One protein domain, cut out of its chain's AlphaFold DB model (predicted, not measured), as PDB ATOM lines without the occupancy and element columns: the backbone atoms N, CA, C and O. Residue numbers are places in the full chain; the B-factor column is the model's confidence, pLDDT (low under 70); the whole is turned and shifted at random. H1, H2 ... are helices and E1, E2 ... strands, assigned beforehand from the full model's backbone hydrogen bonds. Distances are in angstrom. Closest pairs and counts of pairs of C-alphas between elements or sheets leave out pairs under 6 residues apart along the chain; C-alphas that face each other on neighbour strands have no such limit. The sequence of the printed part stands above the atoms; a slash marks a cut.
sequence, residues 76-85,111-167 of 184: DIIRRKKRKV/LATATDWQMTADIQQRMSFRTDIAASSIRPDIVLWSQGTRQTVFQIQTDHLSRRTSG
ATOM      1  N   ASP A  76     102.669 133.669  51.520       88.50
ATOM      2  CA  ASP A  76     101.353 133.049  51.346       88.50
ATOM      3  C   ASP A  76     100.871 133.105  49.895       88.50
ATOM      4  O   ASP A  76     100.368 132.106  49.373       88.50
ATOM      5  N   ILE A  77     101.069 134.235  49.211       87.81
ATOM      6  CA  ILE A  77     100.741 134.364  47.785       87.81
ATOM      7  C   ILE A  77     101.561 133.366  46.957       87.81
ATOM      8  O   ILE A  77     101.010 132.656  46.112       87.81
ATOM      9  N   ILE A  78     102.873 133.286  47.199       84.94
ATOM     10  CA  ILE A  78     103.778 132.405  46.444       84.94
ATOM     11  C   ILE A  78     103.446 130.930  46.694       84.94
ATOM     12  O   ILE A  78     103.426 130.132  45.755       84.94
ATOM     13  N   ARG A  79     103.155 130.575  47.946       83.69
ATOM     14  CA  ARG A  79     102.800 129.224  48.384       83.69
ATOM     15  C   ARG A  79     101.462 128.758  47.809       83.69
ATOM     16  O   ARG A  79     101.366 127.619  47.363       83.69
ATOM     17  N   ARG A  80     100.431 129.611  47.805       81.88
ATOM     18  CA  ARG A  80      99.085 129.259  47.300       81.88
ATOM     19  C   ARG A  80      98.991 129.247  45.779       81.88
ATOM     20  O   ARG A  80      98.013 128.735  45.232       81.88
ATOM     21  N   LYS A  81      99.971 129.822  45.079       82.00
ATOM     22  CA  LYS A  81      99.991 129.847  43.617       82.00
ATOM     23  C   LYS A  81     100.001 128.411  43.085       82.00
ATOM     24  O   LYS A  81     101.024 127.730  43.141       82.00
ATOM     25  N   LYS A  82      98.858 127.962  42.544       65.88
ATOM     26  CA  LYS A  82      98.727 126.646  41.903       65.88
ATOM     27  C   LYS A  82      99.797 126.518  40.826       65.88
ATOM     28  O   LYS A  82      99.810 127.275  39.852       65.88
ATOM     29  N   ARG A  83     100.705 125.562  40.999       69.44
ATOM     30  CA  ARG A  83     101.685 125.243  39.966       69.44
ATOM     31  C   ARG A  83     100.998 124.378  38.933       69.44
ATOM     32  O   ARG A  83     100.457 123.327  39.261       69.44
ATOM     33  N   LYS A  84     101.022 124.822  37.676       61.84
ATOM     34  CA  LYS A  84     100.728 123.923  36.565       61.84
ATOM     35  C   LYS A  84     101.813 122.853  36.601       61.84
ATOM     36  O   LYS A  84     102.984 123.176  36.413       61.84
ATOM     37  N   VAL A  85     101.432 121.611  36.890       58.88
ATOM     38  CA  VAL A  85     102.300 120.460  36.647       58.88
ATOM     39  C   VAL A  85     102.624 120.519  35.161       58.88
ATOM     40  O   VAL A  85     101.731 120.363  34.325       58.88
ATOM     41  N   LEU A 111     110.794 127.714  47.566       81.25
ATOM     42  CA  LEU A 111     109.375 127.371  47.668       81.25
ATOM     43  C   LEU A 111     108.883 126.483  46.520       81.25
ATOM     44  O   LEU A 111     107.841 125.848  46.648       81.25
ATOM     45  N   ALA A 112     109.601 126.417  45.403       78.19
ATOM     46  CA  ALA A 112     109.284 125.592  44.248       78.19
ATOM     47  C   ALA A 112     109.478 124.085  44.480       78.19
ATOM     48  O   ALA A 112     108.875 123.297  43.754       78.19
ATOM     49  N   THR A 113     110.266 123.694  45.484       81.75
ATOM     50  CA  THR A 113     110.658 122.295  45.725       81.75
ATOM     51  C   THR A 113     109.542 121.431  46.313       81.75
ATOM     52  O   THR A 113     109.609 120.212  46.202       81.75
ATOM     53  N   ALA A 114     108.510 122.039  46.904       82.56
ATOM     54  CA  ALA A 114     107.386 121.329  47.510       82.56
ATOM     55  C   ALA A 114     106.043 122.013  47.221       82.56
ATOM     56  O   ALA A 114     105.980 123.217  46.949       82.56
ATOM     57  N   THR A 115     104.957 121.242  47.261       83.38
ATOM     58  CA  THR A 115     103.578 121.715  47.022       83.38
ATOM     59  C   THR A 115     102.775 121.893  48.307       83.38
ATOM     60  O   THR A 115     101.781 122.610  48.316       83.38
ATOM     61  N   ASP A 116     103.210 121.253  49.386       87.00
ATOM     62  CA  ASP A 116     102.557 121.160  50.691       87.00
ATOM     63  C   ASP A 116     103.215 122.066  51.739       87.00
ATOM     64  O   ASP A 116     103.102 121.814  52.936       87.00
ATOM     65  N   TRP A 117     103.910 123.122  51.303       89.00
ATOM     66  CA  TRP A 117     104.481 124.100  52.224       89.00
ATOM     67  C   TRP A 117     103.424 124.563  53.229       89.00
ATOM     68  O   TRP A 117     102.277 124.837  52.872       89.00
ATOM     69  N   GLN A 118     103.832 124.666  54.480       89.00
ATOM     70  CA  GLN A 118     103.122 125.237  55.610       89.00
ATOM     71  C   GLN A 118     103.993 126.354  56.193       89.00
ATOM     72  O   GLN A 118     105.207 126.368  55.995       89.00
ATOM     73  N   MET A 119     103.365 127.338  56.838       88.69
ATOM     74  CA  MET A 119     104.052 128.526  57.342       88.69
ATOM     75  C   MET A 119     103.446 128.979  58.667       88.69
ATOM     76  O   MET A 119     102.223 129.003  58.806       88.69
ATOM     77  N   THR A 120     104.302 129.389  59.599       87.44
ATOM     78  CA  THR A 120     103.948 130.117  60.823       87.44
ATOM     79  C   THR A 120     104.879 131.311  60.987       87.44
ATOM     80  O   THR A 120     106.016 131.286  60.515       87.44
ATOM     81  N   ALA A 121     104.393 132.369  61.635       86.19
ATOM     82  CA  ALA A 121     105.162 133.582  61.889       86.19
ATOM     83  C   ALA A 121     104.935 134.105  63.311       86.19
ATOM     84  O   ALA A 121     103.848 133.959  63.873       86.19
ATOM     85  N   ASP A 122     105.972 134.700  63.887       84.56
ATOM     86  CA  ASP A 122     105.988 135.296  65.217       84.56
ATOM     87  C   ASP A 122     105.294 136.675  65.246       84.56
ATOM     88  O   ASP A 122     105.880 137.726  65.528       84.56
ATOM     89  N   ILE A 123     103.996 136.669  64.968       82.94
ATOM     90  CA  ILE A 123     103.144 137.854  65.074       82.94
ATOM     91  C   ILE A 123     102.427 137.798  66.427       82.94
ATOM     92  O   ILE A 123     101.853 136.763  66.775       82.94
ATOM     93  N   GLN A 124     102.457 138.895  67.197       75.44
ATOM     94  CA  GLN A 124     101.777 139.004  68.501       75.44
ATOM     95  C   GLN A 124     102.109 137.879  69.499       75.44
ATOM     96  O   GLN A 124     101.248 137.434  70.251       75.44
ATOM     97  N   GLN A 125     103.347 137.378  69.492       66.88
ATOM     98  CA  GLN A 125     103.796 136.312  70.399       66.88
ATOM     99  C   GLN A 125     103.001 134.989  70.314       66.88
ATOM    100  O   GLN A 125     103.065 134.158  71.215       66.88
ATOM    101  N   ARG A 126     102.288 134.740  69.207       63.03
ATOM    102  CA  ARG A 126     101.382 133.583  69.074       63.03
ATOM    103  C   ARG A 126     102.004 132.328  68.442       63.03
ATOM    104  O   ARG A 126     101.305 131.362  68.155       63.03
ATOM    105  N   MET A 127     103.309 132.322  68.191       66.12
ATOM    106  CA  MET A 127     103.990 131.162  67.595       66.12
ATOM    107  C   MET A 127     104.433 130.199  68.695       66.12
ATOM    108  O   MET A 127     105.400 130.486  69.399       66.12
ATOM    109  N   SER A 128     103.763 129.051  68.794       65.44
ATOM    110  CA  SER A 128     104.301 127.862  69.449       65.44
ATOM    111  C   SER A 128     105.218 127.127  68.470       65.44
ATOM    112  O   SER A 128     104.833 126.839  67.335       65.44
ATOM    113  N   PHE A 129     106.460 126.863  68.887       66.88
ATOM    114  CA  PHE A 129     107.381 126.089  68.064       66.88
ATOM    115  C   PHE A 129     106.997 124.612  68.110       66.88
ATOM    116  O   PHE A 129     106.738 124.047  69.172       66.88
ATOM    117  N   ARG A 130     106.934 124.001  66.933       68.88
ATOM    118  CA  ARG A 130     106.564 122.604  66.747       68.88
ATOM    119  C   ARG A 130     107.734 121.702  67.139       68.88
ATOM    120  O   ARG A 130     108.753 121.674  66.450       68.88
ATOM    121  N   THR A 131     107.581 120.959  68.234       67.50
ATOM    122  CA  THR A 131     108.613 120.048  68.759       67.50
ATOM    123  C   THR A 131     108.931 118.882  67.826       67.50
ATOM    124  O   THR A 131     110.004 118.301  67.937       67.50
ATOM    125  N   ASP A 132     108.043 118.559  66.882       70.06
ATOM    126  CA  ASP A 132     108.273 117.546  65.848       70.06
ATOM    127  C   ASP A 132     109.288 117.975  64.778       70.06
ATOM    128  O   ASP A 132     109.826 117.124  64.074       70.06
ATOM    129  N   ILE A 133     109.569 119.277  64.658       71.25
ATOM    130  CA  ILE A 133     110.578 119.807  63.735       71.25
ATOM    131  C   ILE A 133     111.927 119.922  64.449       71.25
ATOM    132  O   ILE A 133     112.936 119.424  63.958       71.25
ATOM    133  N   ALA A 134     111.943 120.579  65.609       66.69
ATOM    134  CA  ALA A 134     113.096 120.607  66.499       66.69
ATOM    135  C   ALA A 134     112.652 120.929  67.934       66.69
ATOM    136  O   ALA A 134     111.677 121.643  68.164       66.69
ATOM    137  N   ALA A 135     113.396 120.443  68.922       67.50
ATOM    138  CA  ALA A 135     113.261 120.906  70.298       67.50
ATOM    139  C   ALA A 135     114.183 122.123  70.485       67.50
ATOM    140  O   ALA A 135     115.391 121.969  70.637       67.50
ATOM    141  N   SER A 136     113.630 123.335  70.415       66.00
ATOM    142  CA  SER A 136     114.383 124.583  70.590       66.00
ATOM    143  C   SER A 136     113.638 125.541  71.514       66.00
ATOM    144  O   SER A 136     112.424 125.707  71.395       66.00
ATOM    145  N   SER A 137     114.378 126.196  72.414       65.25
ATOM    146  CA  SER A 137     113.895 127.332  73.212       65.25
ATOM    147  C   SER A 137     113.968 128.660  72.452       65.25
ATOM    148  O   SER A 137     113.400 129.660  72.894       65.25
ATOM    149  N   ILE A 138     114.665 128.686  71.311       69.81
ATOM    150  CA  ILE A 138     114.791 129.863  70.453       69.81
ATOM    151  C   ILE A 138     113.585 129.921  69.526       69.81
ATOM    152  O   ILE A 138     113.276 128.957  68.822       69.81
ATOM    153  N   ARG A 139     112.937 131.084  69.512       72.19
ATOM    154  CA  ARG A 139     111.752 131.363  68.710       72.19
ATOM    155  C   ARG A 139     112.157 132.068  67.412       72.19
ATOM    156  O   ARG A 139     112.579 133.220  67.482       72.19
ATOM    157  N   PRO A 140     112.091 131.392  66.254       79.50
ATOM    158  CA  PRO A 140     112.359 132.027  64.966       79.50
ATOM    159  C   PRO A 140     111.232 132.997  64.585       79.50
ATOM    160  O   PRO A 140     110.101 132.866  65.057       79.50
ATOM    161  N   ASP A 141     111.518 133.930  63.676       82.50
ATOM    162  CA  ASP A 141     110.533 134.919  63.224       82.50
ATOM    163  C   ASP A 141     109.513 134.297  62.264       82.50
ATOM    164  O   ASP A 141     108.313 134.561  62.341       82.50
ATOM    165  N   ILE A 142     109.993 133.459  61.340       86.38
ATOM    166  CA  ILE A 142     109.178 132.722  60.368       86.38
ATOM    167  C   ILE A 142     109.689 131.286  60.290       86.38
ATOM    168  O   ILE A 142     110.895 131.048  60.187       86.38
ATOM    169  N   VAL A 143     108.756 130.336  60.272       86.44
ATOM    170  CA  VAL A 143     109.024 128.924  59.988       86.44
ATOM    171  C   VAL A 143     108.217 128.510  58.771       86.44
ATOM    172  O   VAL A 143     106.991 128.625  58.767       86.44
ATOM    173  N   LEU A 144     108.905 127.997  57.756       88.25
ATOM    174  CA  LEU A 144     108.319 127.341  56.591       88.25
ATOM    175  C   LEU A 144     108.716 125.870  56.615       88.25
ATOM    176  O   LEU A 144     109.894 125.563  56.770       88.25
ATOM    177  N   TRP A 145     107.767 124.960  56.434       89.44
ATOM    178  CA  TRP A 145     108.068 123.530  56.394       89.44
ATOM    179  C   TRP A 145     107.182 122.786  55.397       89.44
ATOM    180  O   TRP A 145     106.069 123.212  55.108       89.44
ATOM    181  N   SER A 146     107.676 121.673  54.867       88.19
ATOM    182  CA  SER A 146     106.930 120.717  54.044       88.19
ATOM    183  C   SER A 146     107.108 119.336  54.661       88.19
ATOM    184  O   SER A 146     108.237 118.882  54.863       88.19
ATOM    185  N   GLN A 147     105.999 118.668  54.976       86.19
ATOM    186  CA  GLN A 147     106.043 117.328  55.561       86.19
ATOM    187  C   GLN A 147     106.354 116.280  54.491       86.19
ATOM    188  O   GLN A 147     107.158 115.383  54.731       86.19
ATOM    189  N   GLY A 148     105.789 116.435  53.290       83.19
ATOM    190  CA  GLY A 148     105.975 115.506  52.180       83.19
ATOM    191  C   GLY A 148     107.411 115.460  51.667       83.19
ATOM    192  O   GLY A 148     107.899 114.393  51.313       83.19
ATOM    193  N   THR A 149     108.114 116.596  51.668       82.44
ATOM    194  CA  THR A 149     109.519 116.659  51.220       82.44
ATOM    195  C   THR A 149     110.533 116.751  52.361       82.44
ATOM    196  O   THR A 149     111.733 116.782  52.098       82.44
ATOM    197  N   ARG A 150     110.068 116.787  53.620       82.75
ATOM    198  CA  ARG A 150     110.883 116.929  54.844       82.75
ATOM    199  C   ARG A 150     111.832 118.133  54.826       82.75
ATOM    200  O   ARG A 150     112.933 118.081  55.367       82.75
ATOM    201  N   GLN A 151     111.401 119.233  54.215       82.81
ATOM    202  CA  GLN A 151     112.173 120.474  54.146       82.81
ATOM    203  C   GLN A 151     111.688 121.464  55.201       82.81
ATOM    204  O   GLN A 151     110.484 121.596  55.417       82.81
ATOM    205  N   THR A 152     112.619 122.181  55.832       79.06
ATOM    206  CA  THR A 152     112.317 123.269  56.773       79.06
ATOM    207  C   THR A 152     113.238 124.456  56.515       79.06
ATOM    208  O   THR A 152     114.431 124.283  56.282       79.06
ATOM    209  N   VAL A 153     112.677 125.662  56.556       80.38
ATOM    210  CA  VAL A 153     113.384 126.933  56.399       80.38
ATOM    211  C   VAL A 153     113.042 127.819  57.589       80.38
ATOM    212  O   VAL A 153     111.867 128.052  57.884       80.38
ATOM    213  N   PHE A 154     114.081 128.329  58.244       76.50
ATOM    214  CA  PHE A 154     113.966 129.284  59.338       76.50
ATOM    215  C   PHE A 154     114.425 130.657  58.868       76.50
ATOM    216  O   PHE A 154     115.477 130.779  58.240       76.50
ATOM    217  N   GLN A 155     113.662 131.688  59.213       72.31
ATOM    218  CA  GLN A 155     114.136 133.063  59.143       72.31
ATOM    219  C   GLN A 155     114.289 133.593  60.567       72.31
ATOM    220  O   GLN A 155     113.336 133.588  61.347       72.31
ATOM    221  N   ILE A 156     115.509 134.010  60.896       59.53
ATOM    222  CA  ILE A 156     115.868 134.633  62.168       59.53
ATOM    223  C   ILE A 156     116.399 136.021  61.831       59.53
ATOM    224  O   ILE A 156     117.376 136.144  61.093       59.53
ATOM    225  N   GLN A 157     115.781 137.062  62.371       54.75
ATOM    226  CA  GLN A 157     116.317 138.409  62.381       54.75
ATOM    227  C   GLN A 157     116.785 138.709  63.801       54.75
ATOM    228  O   GLN A 157     116.007 138.765  64.752       54.75
ATOM    229  N   THR A 158     118.098 138.856  63.945       44.97
ATOM    230  CA  THR A 158     118.775 139.089  65.220       44.97
ATOM    231  C   THR A 158     118.236 140.320  65.956       44.97
ATOM    232  O   THR A 158     118.200 141.418  65.405       44.97
ATOM    233  N   ASP A 159     117.870 140.083  67.218       48.34
ATOM    234  CA  ASP A 159     117.732 141.002  68.354       48.34
ATOM    235  C   ASP A 159     116.920 142.294  68.167       48.34
ATOM    236  O   ASP A 159     117.435 143.390  67.954       48.34
ATOM    237  N   HIS A 160     115.621 142.195  68.442       52.66
ATOM    238  CA  HIS A 160     114.771 143.342  68.754       52.66
ATOM    239  C   HIS A 160     114.734 143.556  70.280       52.66
ATOM    240  O   HIS A 160     114.060 142.838  71.024       52.66
ATOM    241  N   LEU A 161     115.448 144.596  70.734       48.38
ATOM    242  CA  LEU A 161     115.587 145.060  72.129       48.38
ATOM    243  C   LEU A 161     114.273 145.093  72.937       48.38
ATOM    244  O   LEU A 161     114.292 144.939  74.155       48.38
ATOM    245  N   SER A 162     113.124 145.252  72.273       51.12
ATOM    246  CA  SER A 162     111.813 145.376  72.918       51.12
ATOM    247  C   SER A 162     111.225 144.074  73.466       51.12
ATOM    248  O   SER A 162     110.347 144.144  74.321       51.12
ATOM    249  N   ARG A 163     111.641 142.893  72.988       52.41
ATOM    250  CA  ARG A 163     111.015 141.623  73.415       52.41
ATOM    251  C   ARG A 163     111.716 140.960  74.605       52.41
ATOM    252  O   ARG A 163     111.090 140.156  75.293       52.41
ATOM    253  N   ARG A 164     112.955 141.364  74.923       49.47
ATOM    254  CA  ARG A 164     113.704 140.875  76.101       49.47
ATOM    255  C   ARG A 164     113.082 141.287  77.437       49.47
ATOM    256  O   ARG A 164     113.280 140.589  78.421       49.47
ATOM    257  N   THR A 165     112.333 142.385  77.493       45.91
ATOM    258  CA  THR A 165     111.780 142.906  78.755       45.91
ATOM    259  C   THR A 165     110.457 142.258  79.168       45.91
ATOM    260  O   THR A 165     110.083 142.361  80.330       45.91
ATOM    261  N   SER A 166     109.763 141.570  78.251       44.31
ATOM    262  CA  SER A 166     108.503 140.864  78.556       44.31
ATOM    263  C   SER A 166     108.700 139.440  79.091       44.31
ATOM    264  O   SER A 166     107.795 138.881  79.703       44.31
ATOM    265  N   GLY A 167     109.889 138.860  78.897       40.16
ATOM    266  CA  GLY A 167     110.276 137.596  79.514       40.16
ATOM    267  C   GLY A 167     110.903 137.879  80.868       40.16
ATOM    268  O   GLY A 167     112.049 138.324  80.928       40.16
TER     269      GLY A 167
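Overview. This is residues 76 to 85 and 111 to 167 of the 184 residues of an uncharacterized protein of Mytilus coruscus (UniProt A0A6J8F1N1). With little regular structure, this is a small three-stranded sheet with a short helix, H1, near its edge strand E1, a long loop, residues 122 to 141, and a tail, residues 156 to 167. The printed part has 67 residues, with one named helix and three named strands in the order H1, E1, E2, E3 along the chain; the strands form a meander, each the antiparallel neighbour of the one before. The class is mixed, with 19 residues in named elements; the whole is loose, radius of gyration of the C-alphas 14.1 A, spanning 49 by 24 by 18 A.

Along the chain. H1, residues 76 to 80, begins at C-alpha 76 (101.353, 133.049, 51.346). E1 is residues 118 to 121, 10.6 A; E2, 142 to 146, 13.8 A; E3, 151 to 155, 13.7 A, ending at C-alpha 155 (114.136, 133.063, 59.143).

Arrangement. H1, its O i to N i+4 pair within hydrogen-bond range, is only just not on the sheet, with 4 pairs of C-alphas within 10 A. Its closest C-alphas to E1 are Asp 76 and Met 119, 8.0 A. Hairpin E1 and E2 has N 118 and O 145 at 2.7 A; hairpin E2 and E3, N 153 and O 144 at 2.8 A.

Size, cuts and confidence. The farthest C-alphas, Val 85 and Thr 165, are 48.6 A apart. Residues 86 to 110 are not printed, a 14.8 A gap between C-alphas 85 and 111. E1 to E2 is a long link. pLDDT is under 70 in 28 residues, among them 156 to 167.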